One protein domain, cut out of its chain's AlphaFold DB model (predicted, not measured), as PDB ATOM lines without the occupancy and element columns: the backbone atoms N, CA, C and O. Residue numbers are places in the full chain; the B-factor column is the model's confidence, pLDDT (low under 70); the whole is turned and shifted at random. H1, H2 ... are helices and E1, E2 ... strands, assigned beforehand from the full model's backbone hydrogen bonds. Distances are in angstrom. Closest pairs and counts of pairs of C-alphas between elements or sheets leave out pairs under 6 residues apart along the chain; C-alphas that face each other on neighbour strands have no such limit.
ATOM      1  N   GLY A   8     105.214   0.231  62.416       79.25
ATOM      2  CA  GLY A   8     104.484  -0.119  61.188       79.25
ATOM      3  C   GLY A   8     104.777   0.830  60.025       79.25
ATOM      4  O   GLY A   8     104.887   0.404  58.871       79.25
ATOM      5  N   THR A   9     104.918   2.117  60.336       87.88
ATOM      6  CA  THR A   9     105.077   3.193  59.350       87.88
ATOM      7  C   THR A   9     106.465   3.169  58.715       87.88
ATOM      8  O   THR A   9     106.600   3.368  57.506       87.88
ATOM      9  N   ASP A  10     107.490   2.837  59.497       90.75
ATOM     10  CA  ASP A  10     108.878   2.809  59.042       90.75
ATOM     11  C   ASP A  10     109.160   1.711  58.008       90.75
ATOM     12  O   ASP A  10     109.789   1.973  56.979       90.75
ATOM     13  N   VAL A  11     108.626   0.504  58.212       93.81
ATOM     14  CA  VAL A  11     108.755  -0.604  57.247       93.81
ATOM     15  C   VAL A  11     108.060  -0.257  55.932       93.81
ATOM     16  O   VAL A  11     108.618  -0.468  54.857       93.81
ATOM     17  N   ARG A  12     106.856   0.325  56.005       94.69
ATOM     18  CA  ARG A  12     106.102   0.760  54.820       94.69
ATOM     19  C   ARG A  12     106.852   1.840  54.048       94.69
ATOM     20  O   ARG A  12     106.943   1.751  52.828       94.69
ATOM     21  N   ARG A  13     107.437   2.817  54.747       92.31
ATOM     22  CA  ARG A  13     108.279   3.854  54.135       92.31
ATOM     23  C   ARG A  13     109.509   3.246  53.461       92.31
ATOM     24  O   ARG A  13     109.840   3.646  52.350       92.31
ATOM     25  N   ALA A  14     110.164   2.275  54.099       94.00
ATOM     26  CA  ALA A  14     111.322   1.594  53.526       94.00
ATOM     27  C   ALA A  14     110.964   0.804  52.256       94.00
ATOM     28  O   ALA A  14     111.696   0.882  51.273       94.00
ATOM     29  N   VAL A  15     109.824   0.104  52.246       95.81
ATOM     30  CA  VAL A  15     109.309  -0.597  51.056       95.81
ATOM     31  C   VAL A  15     108.927   0.377  49.945       95.81
ATOM     32  O   VAL A  15     109.268   0.134  48.796       95.81
ATOM     33  N   LEU A  16     108.260   1.490  50.263       93.31
ATOM     34  CA  LEU A  16     107.915   2.502  49.260       93.31
ATOM     35  C   LEU A  16     109.175   3.120  48.645       93.31
ATOM     36  O   LEU A  16     109.266   3.262  47.430       93.31
ATOM     37  N   ALA A  17     110.169   3.445  49.476       92.56
ATOM     38  CA  ALA A  17     111.457   3.931  48.998       92.56
ATOM     39  C   ALA A  17     112.148   2.897  48.101       92.56
ATOM     40  O   ALA A  17     112.738   3.275  47.097       92.56
ATOM     41  N   LEU A  18     112.060   1.607  48.436       94.94
ATOM     42  CA  LEU A  18     112.570   0.524  47.600       94.94
ATOM     43  C   LEU A  18     111.857   0.471  46.240       94.94
ATOM     44  O   LEU A  18     112.529   0.460  45.219       94.94
ATOM     45  N   ALA A  19     110.520   0.498  46.231       94.94
ATOM     46  CA  ALA A  19     109.716   0.474  45.008       94.94
ATOM     47  C   ALA A  19     110.070   1.632  44.065       94.94
ATOM     48  O   ALA A  19     110.246   1.416  42.875       94.94
ATOM     49  N   VAL A  20     110.231   2.844  44.606       94.69
ATOM     50  CA  VAL A  20     110.536   4.048  43.815       94.69
ATOM     51  C   VAL A  20     111.995   4.092  43.358       94.69
ATOM     52  O   VAL A  20     112.265   4.433  42.213       94.69
ATOM     53  N   VAL A  21     112.950   3.801  44.247       94.31
ATOM     54  CA  VAL A  21     114.385   3.942  43.937       94.31
ATOM     55  C   VAL A  21     114.881   2.814  43.039       94.31
ATOM     56  O   VAL A  21     115.738   3.054  42.193       94.31
ATOM     57  N   ASP A  22     114.362   1.602  43.228       92.38
ATOM     58  CA  ASP A  22     114.806   0.413  42.498       92.38
ATOM     59  C   ASP A  22     113.829  -0.026  41.404       92.38
ATOM     60  O   ASP A  22     114.035  -1.088  40.819       92.38
ATOM     61  N   ASP A  23     112.780   0.764  41.161       95.06
ATOM     62  CA  ASP A  23     111.743   0.509  40.154       95.06
ATOM     63  C   ASP A  23     111.131  -0.902  40.273       95.06
ATOM     64  O   ASP A  23     111.036  -1.667  39.312       95.06
ATOM     65  N   LEU A  24     110.768  -1.289  41.502       94.25
ATOM     66  CA  LEU A  24     110.145  -2.586  41.773       94.25
ATOM     67  C   LEU A  24     108.623  -2.462  41.750       94.25
ATOM     68  O   LEU A  24     108.045  -1.691  42.520       94.25
ATOM     69  N   ASP A  25     107.977  -3.302  40.942       94.94
ATOM     70  CA  ASP A  25     106.521  -3.414  40.888       94.94
ATOM     71  C   ASP A  25     105.986  -4.130  42.141       94.94
ATOM     72  O   ASP A  25     105.941  -5.360  42.233       94.94
ATOM     73  N   LEU A  26     105.664  -3.335  43.163       96.50
ATOM     74  CA  LEU A  26     105.202  -3.788  44.472       96.50
ATOM     75  C   LEU A  26     103.820  -3.203  44.766       96.50
ATOM     76  O   LEU A  26     103.647  -1.985  44.806       96.50
ATOM     77  N   ALA A  27     102.850  -4.063  45.080       96.25
ATOM     78  CA  ALA A  27     101.508  -3.635  45.469       96.25
ATOM     79  C   ALA A  27     101.329  -3.742  46.999       96.25
ATOM     80  O   ALA A  27     101.154  -4.849  47.523       96.25
ATOM     81  N   PRO A  28     101.378  -2.627  47.760       95.06
ATOM     82  CA  PRO A  28     101.178  -2.664  49.205       95.06
ATOM     83  C   PRO A  28      99.726  -3.029  49.547       95.06
ATOM     84  O   PRO A  28      98.776  -2.444  49.032       95.06
ATOM     85  N   GLY A  29      99.555  -3.982  50.458       94.25
ATOM     86  CA  GLY A  29      98.271  -4.448  50.971       94.25
ATOM     87  C   GLY A  29      98.125  -4.248  52.481       94.25
ATOM     88  O   GLY A  29      98.994  -3.714  53.179       94.25
ATOM     89  N   THR A  30      96.995  -4.704  53.024       92.88
ATOM     90  CA  THR A  30      96.723  -4.609  54.467       92.88
ATOM     91  C   THR A  30      97.622  -5.537  55.283       92.88
ATOM     92  O   THR A  30      98.081  -5.137  56.353       92.88
ATOM     93  N   ARG A  31      97.926  -6.740  54.774       93.69
ATOM     94  CA  ARG A  31      98.709  -7.771  55.484       93.69
ATOM     95  C   ARG A  31     100.180  -7.829  55.066       93.69
ATOM     96  O   ARG A  31     101.009  -8.297  55.851       93.69
ATOM     97  N   GLY A  32     100.520  -7.313  53.891       96.06
ATOM     98  CA  GLY A  32     101.886  -7.337  53.392       96.06
ATOM     99  C   GLY A  32     102.073  -6.567  52.094       96.06
ATOM    100  O   GLY A  32     101.323  -5.644  51.787       96.06
ATOM    101  N   VAL A  33     103.081  -6.976  51.335       97.19
ATOM    102  CA  VAL A  33     103.369  -6.486  49.985       97.19
ATOM    103  C   VAL A  33     103.147  -7.632  49.016       97.19
ATOM    104  O   VAL A  33     103.687  -8.716  49.226       97.19
ATOM    105  N   ARG A  34     102.363  -7.408  47.964       97.25
ATOM    106  CA  ARG A  34     102.195  -8.378  46.885       97.25
ATOM    107  C   ARG A  34     103.256  -8.148  45.813       97.25
ATOM    108  O   ARG A  34     103.447  -7.018  45.369       97.25
ATOM    109  N   LEU A  35     103.924  -9.231  45.442       96.75
ATOM    110  CA  LEU A  35     104.921  -9.290  44.381       96.75
ATOM    111  C   LEU A  35     104.270  -9.590  43.015       96.75
ATOM    112  O   LEU A  35     103.127 -10.066  42.996       96.75
ATOM    113  N   PRO A  36     104.979  -9.395  41.885       96.06
ATOM    114  CA  PRO A  36     104.468  -9.705  40.545       96.06
ATOM    115  C   PRO A  36     104.049 -11.168  40.360       96.06
ATOM    116  O   PRO A  36     103.041 -11.443  39.712       96.06
ATOM    117  N   SER A  37     104.743 -12.109  41.010       94.19
ATOM    118  CA  SER A  37     104.342 -13.523  41.069       94.19
ATOM    119  C   SER A  37     102.984 -13.780  41.744       94.19
ATOM    120  O   SER A  37     102.484 -14.905  41.724       94.19
ATOM    121  N   GLY A  38     102.387 -12.770  42.385       94.38
ATOM    122  CA  GLY A  38     101.162 -12.875  43.176       94.38
ATOM    123  C   GLY A  38     101.395 -13.275  44.636       94.38
ATOM    124  O   GLY A  38     100.450 -13.249  45.427       94.38
ATOM    125  N   VAL A  39     102.635 -13.599  45.020       93.88
ATOM    126  CA  VAL A  39     103.004 -13.913  46.407       93.88
ATOM    127  C   VAL A  39     102.851 -12.677  47.290       93.88
ATOM    128  O   VAL A  39     103.330 -11.595  46.961       93.88
ATOM    129  N   GLU A  40     102.193 -12.838  48.439       95.25
ATOM    130  CA  GLU A  40     102.084 -11.795  49.458       95.25
ATOM    131  C   GLU A  40     103.128 -12.014  50.560       95.25
ATOM    132  O   GLU A  40     103.092 -13.016  51.276       95.25
ATOM    133  N   VAL A  41     104.051 -11.062  50.711       95.25
ATOM    134  CA  VAL A  41     105.089 -11.071  51.747       95.25
ATOM    135  C   VAL A  41     104.594 -10.297  52.972       95.25
ATOM    136  O   VAL A  41     104.393  -9.082  52.874       95.25
ATOM    137  N   PRO A  42     104.399 -10.939  54.140       94.19
ATOM    138  CA  PRO A  42     103.778 -10.277  55.285       94.19
ATOM    139  C   PRO A  42     104.642  -9.158  55.884       94.19
ATOM    140  O   PRO A  42     105.862  -9.298  56.008       94.19
ATOM    141  N   TRP A  43     104.009  -8.084  56.373       94.81
ATOM    142  CA  TRP A  43     104.711  -6.956  57.011       94.81
ATOM    143  C   TRP A  43     105.685  -7.363  58.137       94.81
ATOM    144  O   TRP A  43     106.795  -6.828  58.164       94.81
ATOM    145  N   PRO A  44     105.357  -8.325  59.034       92.75
ATOM    146  CA  PRO A  44     106.298  -8.778  60.061       92.75
ATOM    147  C   PRO A  44     107.597  -9.380  59.501       92.75
ATOM    148  O   PRO A  44     108.653  -9.221  60.111       92.75
ATOM    149  N   HIS A  45     107.547 -10.031  58.334       92.81
ATOM    150  CA  HIS A  45     108.741 -10.585  57.689       92.81
ATOM    151  C   HIS A  45     109.644  -9.483  57.144       92.81
ATOM    152  O   HIS A  45     110.855  -9.522  57.355       92.81
ATOM    153  N   LEU A  46     109.052  -8.469  56.507       94.44
ATOM    154  CA  LEU A  46     109.790  -7.314  55.990       94.44
ATOM    155  C   LEU A  46     110.414  -6.497  57.122       94.44
ATOM    156  O   LEU A  46     111.561  -6.072  57.011       94.44
ATOM    157  N   ARG A  47     109.718  -6.363  58.256       93.81
ATOM    158  CA  ARG A  47     110.293  -5.774  59.471       93.81
ATOM    159  C   ARG A  47     111.509  -6.553  59.962       93.81
ATOM    160  O   ARG A  47     112.566  -5.971  60.181       93.81
ATOM    161  N   ALA A  48     111.375  -7.871  60.099       91.62
ATOM    162  CA  ALA A  48     112.471  -8.729  60.540       91.62
ATOM    163  C   ALA A  48     113.661  -8.722  59.564       91.62
ATOM    164  O   ALA A  48     114.786  -8.996  59.969       91.62
ATOM    165  N   ALA A  49     113.433  -8.420  58.282       92.19
ATOM    166  CA  ALA A  49     114.499  -8.277  57.297       92.19
ATOM    167  C   ALA A  49     115.313  -6.984  57.459       92.19
ATOM    168  O   ALA A  49     116.481  -6.968  57.074       92.19
ATOM    169  N   LEU A  50     114.743  -5.929  58.052       92.25
ATOM    170  CA  LEU A  50     115.487  -4.705  58.351       92.25
ATOM    171  C   LEU A  50     116.530  -4.933  59.449       92.25
ATOM    172  O   LEU A  50     117.653  -4.454  59.306       92.25
ATOM    173  N   ASP A  51     116.193  -5.703  60.489       87.50
ATOM    174  CA  ASP A  51     117.100  -6.117  61.575       87.50
ATOM    175  C   ASP A  51     117.985  -4.962  62.091       87.50
ATOM    176  O   ASP A  51     119.207  -4.946  61.928       87.50
ATOM    177  N   GLY A  52     117.331  -3.917  62.607       86.94
ATOM    178  CA  GLY A  52     117.984  -2.725  63.160       86.94
ATOM    179  C   GLY A  52     118.534  -1.727  62.133       86.94
ATOM    180  O   GLY A  52     119.013  -0.663  62.525       86.94
ATOM    181  N   ALA A  53     118.459  -2.011  60.829       92.00
ATOM    182  CA  ALA A  53     118.852  -1.048  59.804       92.00
ATOM    183  C   ALA A  53     117.896   0.156  59.781       92.00
ATOM    184  O   ALA A  53     116.674  -0.007  59.733       92.00
ATOM    185  N   ALA A  54     118.458   1.369  59.754       90.94
ATOM    186  CA  ALA A  54     117.673   2.597  59.708       90.94
ATOM    187  C   ALA A  54     116.770   2.624  58.455       90.94
ATOM    188  O   ALA A  54     117.274   2.387  57.342       90.94
ATOM    189  N   PRO A  55     115.467   2.930  58.594       88.12
ATOM    190  CA  PRO A  55     114.554   3.053  57.462       88.12
ATOM    191  C   PRO A  55     115.091   4.053  56.433       88.12
ATOM    192  O   PRO A  55     115.499   5.159  56.777       88.12
ATOM    193  N   GLY A  56     115.130   3.658  55.160       86.12
ATOM    194  CA  GLY A  56     115.652   4.498  54.076       86.12
ATOM    195  C   GLY A  56     117.176   4.471  53.892       86.12
ATOM    196  O   GLY A  56     117.665   5.011  52.900       86.12
ATOM    197  N   SER A  57     117.937   3.799  54.761       92.38
ATOM    198  CA  SER A  57     119.365   3.547  54.516       92.38
ATOM    199  C   SER A  57     119.586   2.618  53.312       92.38
ATOM    200  O   SER A  57     118.718   1.819  52.946       92.38
ATOM    201  N   ALA A  58     120.768   2.690  52.692       91.38
ATOM    202  CA  ALA A  58     121.141   1.778  51.606       91.38
ATOM    203  C   ALA A  58     121.189   0.309  52.069       91.38
ATOM    204  O   ALA A  58     120.805  -0.586  51.319       91.38
ATOM    205  N   GLU A  59     121.594   0.069  53.321       91.69
ATOM    206  CA  GLU A  59     121.589  -1.255  53.953       91.69
ATOM    207  C   GLU A  59     120.169  -1.824  54.057       91.69
ATOM    208  O   GLU A  59     119.919  -2.938  53.598       91.69
ATOM    209  N   ALA A  60     119.231  -1.040  54.603       92.25
ATOM    210  CA  ALA A  60     117.824  -1.420  54.708       92.25
ATOM    211  C   ALA A  60     117.238  -1.779  53.338       92.25
ATOM    212  O   ALA A  60     116.606  -2.826  53.191       92.25
ATOM    213  N   ARG A  61     117.506  -0.952  52.316       94.00
ATOM    214  CA  ARG A  61     117.070  -1.231  50.940       94.00
ATOM    215  C   ARG A  61     117.673  -2.525  50.402       94.00
ATOM    216  O   ARG A  61     116.930  -3.372  49.918       94.00
ATOM    217  N   ARG A  62     118.989  -2.735  50.541       91.75
ATOM    218  CA  ARG A  62     119.647  -3.970  50.073       91.75
ATOM    219  C   ARG A  62     119.042  -5.216  50.726       91.75
ATOM    220  O   ARG A  62     118.766  -6.188  50.027       91.75
ATOM    221  N   ARG A  63     118.813  -5.187  52.044       92.69
ATOM    222  CA  ARG A  63     118.222  -6.313  52.789       92.69
ATOM    223  C   ARG A  63     116.792  -6.609  52.352       92.69
ATOM    224  O   ARG A  63     116.477  -7.765  52.084       92.69
ATOM    225  N   LEU A  64     115.949  -5.579  52.243       94.88
ATOM    226  CA  LEU A  64     114.571  -5.734  51.770       94.88
ATOM    227  C   LEU A  64     114.521  -6.252  50.334       94.88
ATOM    228  O   LEU A  64     113.740  -7.156  50.050       94.88
ATOM    229  N   ARG A  65     115.377  -5.734  49.446       94.75
ATOM    230  CA  ARG A  65     115.466  -6.206  48.060       94.75
ATOM    231  C   ARG A  65     115.781  -7.692  48.000       94.75
ATOM    232  O   ARG A  65     115.086  -8.429  47.313       94.75
ATOM    233  N   LEU A  66     116.794  -8.131  48.748       92.19
ATOM    234  CA  LEU A  66     117.183  -9.537  48.794       92.19
ATOM    235  C   LEU A  66     116.065 -10.412  49.378       92.19
ATOM    236  O   LEU A  66     115.794 -11.480  48.839       92.19
ATOM    237  N   GLU A  67     115.380  -9.953  50.430       93.94
ATOM    238  CA  GLU A  67     114.225 -10.663  50.995       93.94
ATOM    239  C   GLU A  67     113.115 -10.847  49.948       93.94
ATOM    240  O   GLU A  67     112.695 -11.974  49.696       93.94
ATOM    241  N   LEU A  68     112.665  -9.761  49.308       95.19
ATOM    242  CA  LEU A  68     111.596  -9.793  48.302       95.19
ATOM    243  C   LEU A  68     111.994 -10.625  47.076       95.19
ATOM    244  O   LEU A  68     111.187 -11.406  46.581       95.19
ATOM    245  N   GLN A  69     113.247 -10.522  46.628       94.62
ATOM    246  CA  GLN A  69     113.769 -11.318  45.520       94.62
ATOM    247  C   GLN A  69     113.743 -12.818  45.836       94.62
ATOM    248  O   GLN A  69     113.394 -13.622  44.974       94.62
ATOM    249  N   VAL A  70     114.085 -13.218  47.065       95.00
ATOM    250  CA  VAL A  70     113.992 -14.626  47.478       95.00
ATOM    251  C   VAL A  70     112.542 -15.107  47.444       95.00
ATOM    252  O   VAL A  70     112.293 -16.208  46.958       95.00
ATOM    253  N   TRP A  71     111.588 -14.301  47.916       94.38
ATOM    254  CA  TRP A  71     110.163 -14.638  47.845       94.38
ATOM    255  C   TRP A  71     109.665 -14.788  46.408       94.38
ATOM    256  O   TRP A  71     109.009 -15.784  46.106       94.38
ATOM    257  N   GLU A  72     110.031 -13.858  45.526       94.50
ATOM    258  CA  GLU A  72     109.661 -13.901  44.110       94.50
ATOM    259  C   GLU A  72     110.192 -15.171  43.439       94.50
ATOM    260  O   GLU A  72     109.452 -15.924  42.812       94.50
ATOM    261  N   LEU A  73     111.473 -15.478  43.648       94.06
ATOM    262  CA  LEU A  73     112.101 -16.653  43.048       94.06
ATOM    263  C   LEU A  73     111.582 -17.974  43.629       94.06
ATOM    264  O   LEU A  73     111.650 -19.003  42.958       94.06
ATOM    265  N   LEU A  74     111.094 -17.983  44.871       92.12
ATOM    266  CA  LEU A  74     110.489 -19.172  45.476       92.12
ATOM    267  C   LEU A  74     109.074 -19.449  44.962       92.12
ATOM    268  O   LEU A  74     108.626 -20.591  45.068       92.12
ATOM    269  N   ALA A  75     108.394 -18.450  44.392       91.12
ATOM    270  CA  ALA A  75     107.110 -18.645  43.722       91.12
ATOM    271  C   ALA A  75     107.248 -19.558  42.490       91.12
ATOM    272  O   ALA A  75     106.321 -20.286  42.131       91.12
ATOM    273  N   GLU A  76     108.424 -19.558  41.860       90.06
ATOM    274  CA  GLU A  76     108.718 -20.388  40.703       90.06
ATOM    275  C   GLU A  76     109.138 -21.822  41.100       90.06
ATOM    276  O   GLU A  76     110.153 -22.036  41.783       90.06
ATOM    277  N   PRO A  77     108.426 -22.858  40.618       86.56
ATOM    278  CA  PRO A  77     108.779 -24.237  40.914       86.56
ATOM    279  C   PRO A  77     110.152 -24.605  40.336       86.56
ATOM    280  O   PRO A  77     110.542 -24.206  39.241       86.56
TER     281      PRO A  77
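This is residues 8 to 77 of the 279 residues of an uncharacterized protein of Motilibacter rhizosphaerae (UniProt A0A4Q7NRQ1). One long helix, H3, makes the longest axis; two shorter helices, H1 and H2, pack crosswise on its earlier part, and a small strand hairpin, E1 and E2, lies near its residues 67 to 72. The printed part has 70 residues with three named helices and two named strands, in the order H1, E1, E2, H2, H3; the sheet E1 - E2 is antiparallel and the class is mostly helix. The whole is compact, with a radius of gyration of the C-alphas of 10.9 A, and only just elongated, spanning 33 by 22 by 21 A.

Start at H1, residues 8 to 21: its residues 14 to 18 alone touch H3, residues 58 to 75, about perpendicular at 83 degrees, with the C-alphas of Leu 18 and Arg 61 closest at 5.9 A. Next look at E1, residues 32 to 34, and E2, residues 40 to 42, an antiparallel hairpin at 161 degrees; N 33 and O 41 are 2.9 A apart, within hydrogen-bond range. H2, residues 43 to 50, touches H3 at a steep tilt of 51 degrees, opposite ways; the closest C-alphas, of Leu 50 and Ala 60, are 5.4 A apart. H1 touches H2 with residue 11 alone, C-alphas 11 and 47 being closest at 5.8 A. H1 and E2 are apart, and so are E1 and H3. In H1, H2 and H3 every O i to N i+4 pair is within hydrogen-bond range.

Find C-alpha 8 at (104.484, -0.119, 61.188), where H1 begins its 20.3 A. E1 measures 6.6 A, E2 6.3 A and H2 11.1 A. H3 runs 26.0 A to C-alpha 75 at (107.110, -18.645, 43.722).

The C-alphas farthest apart, of Ala 54 and Pro 77, are 33.9 A from each other. The printed part has no cut, no link is long, and no printed residue is under 70 in pLDDT.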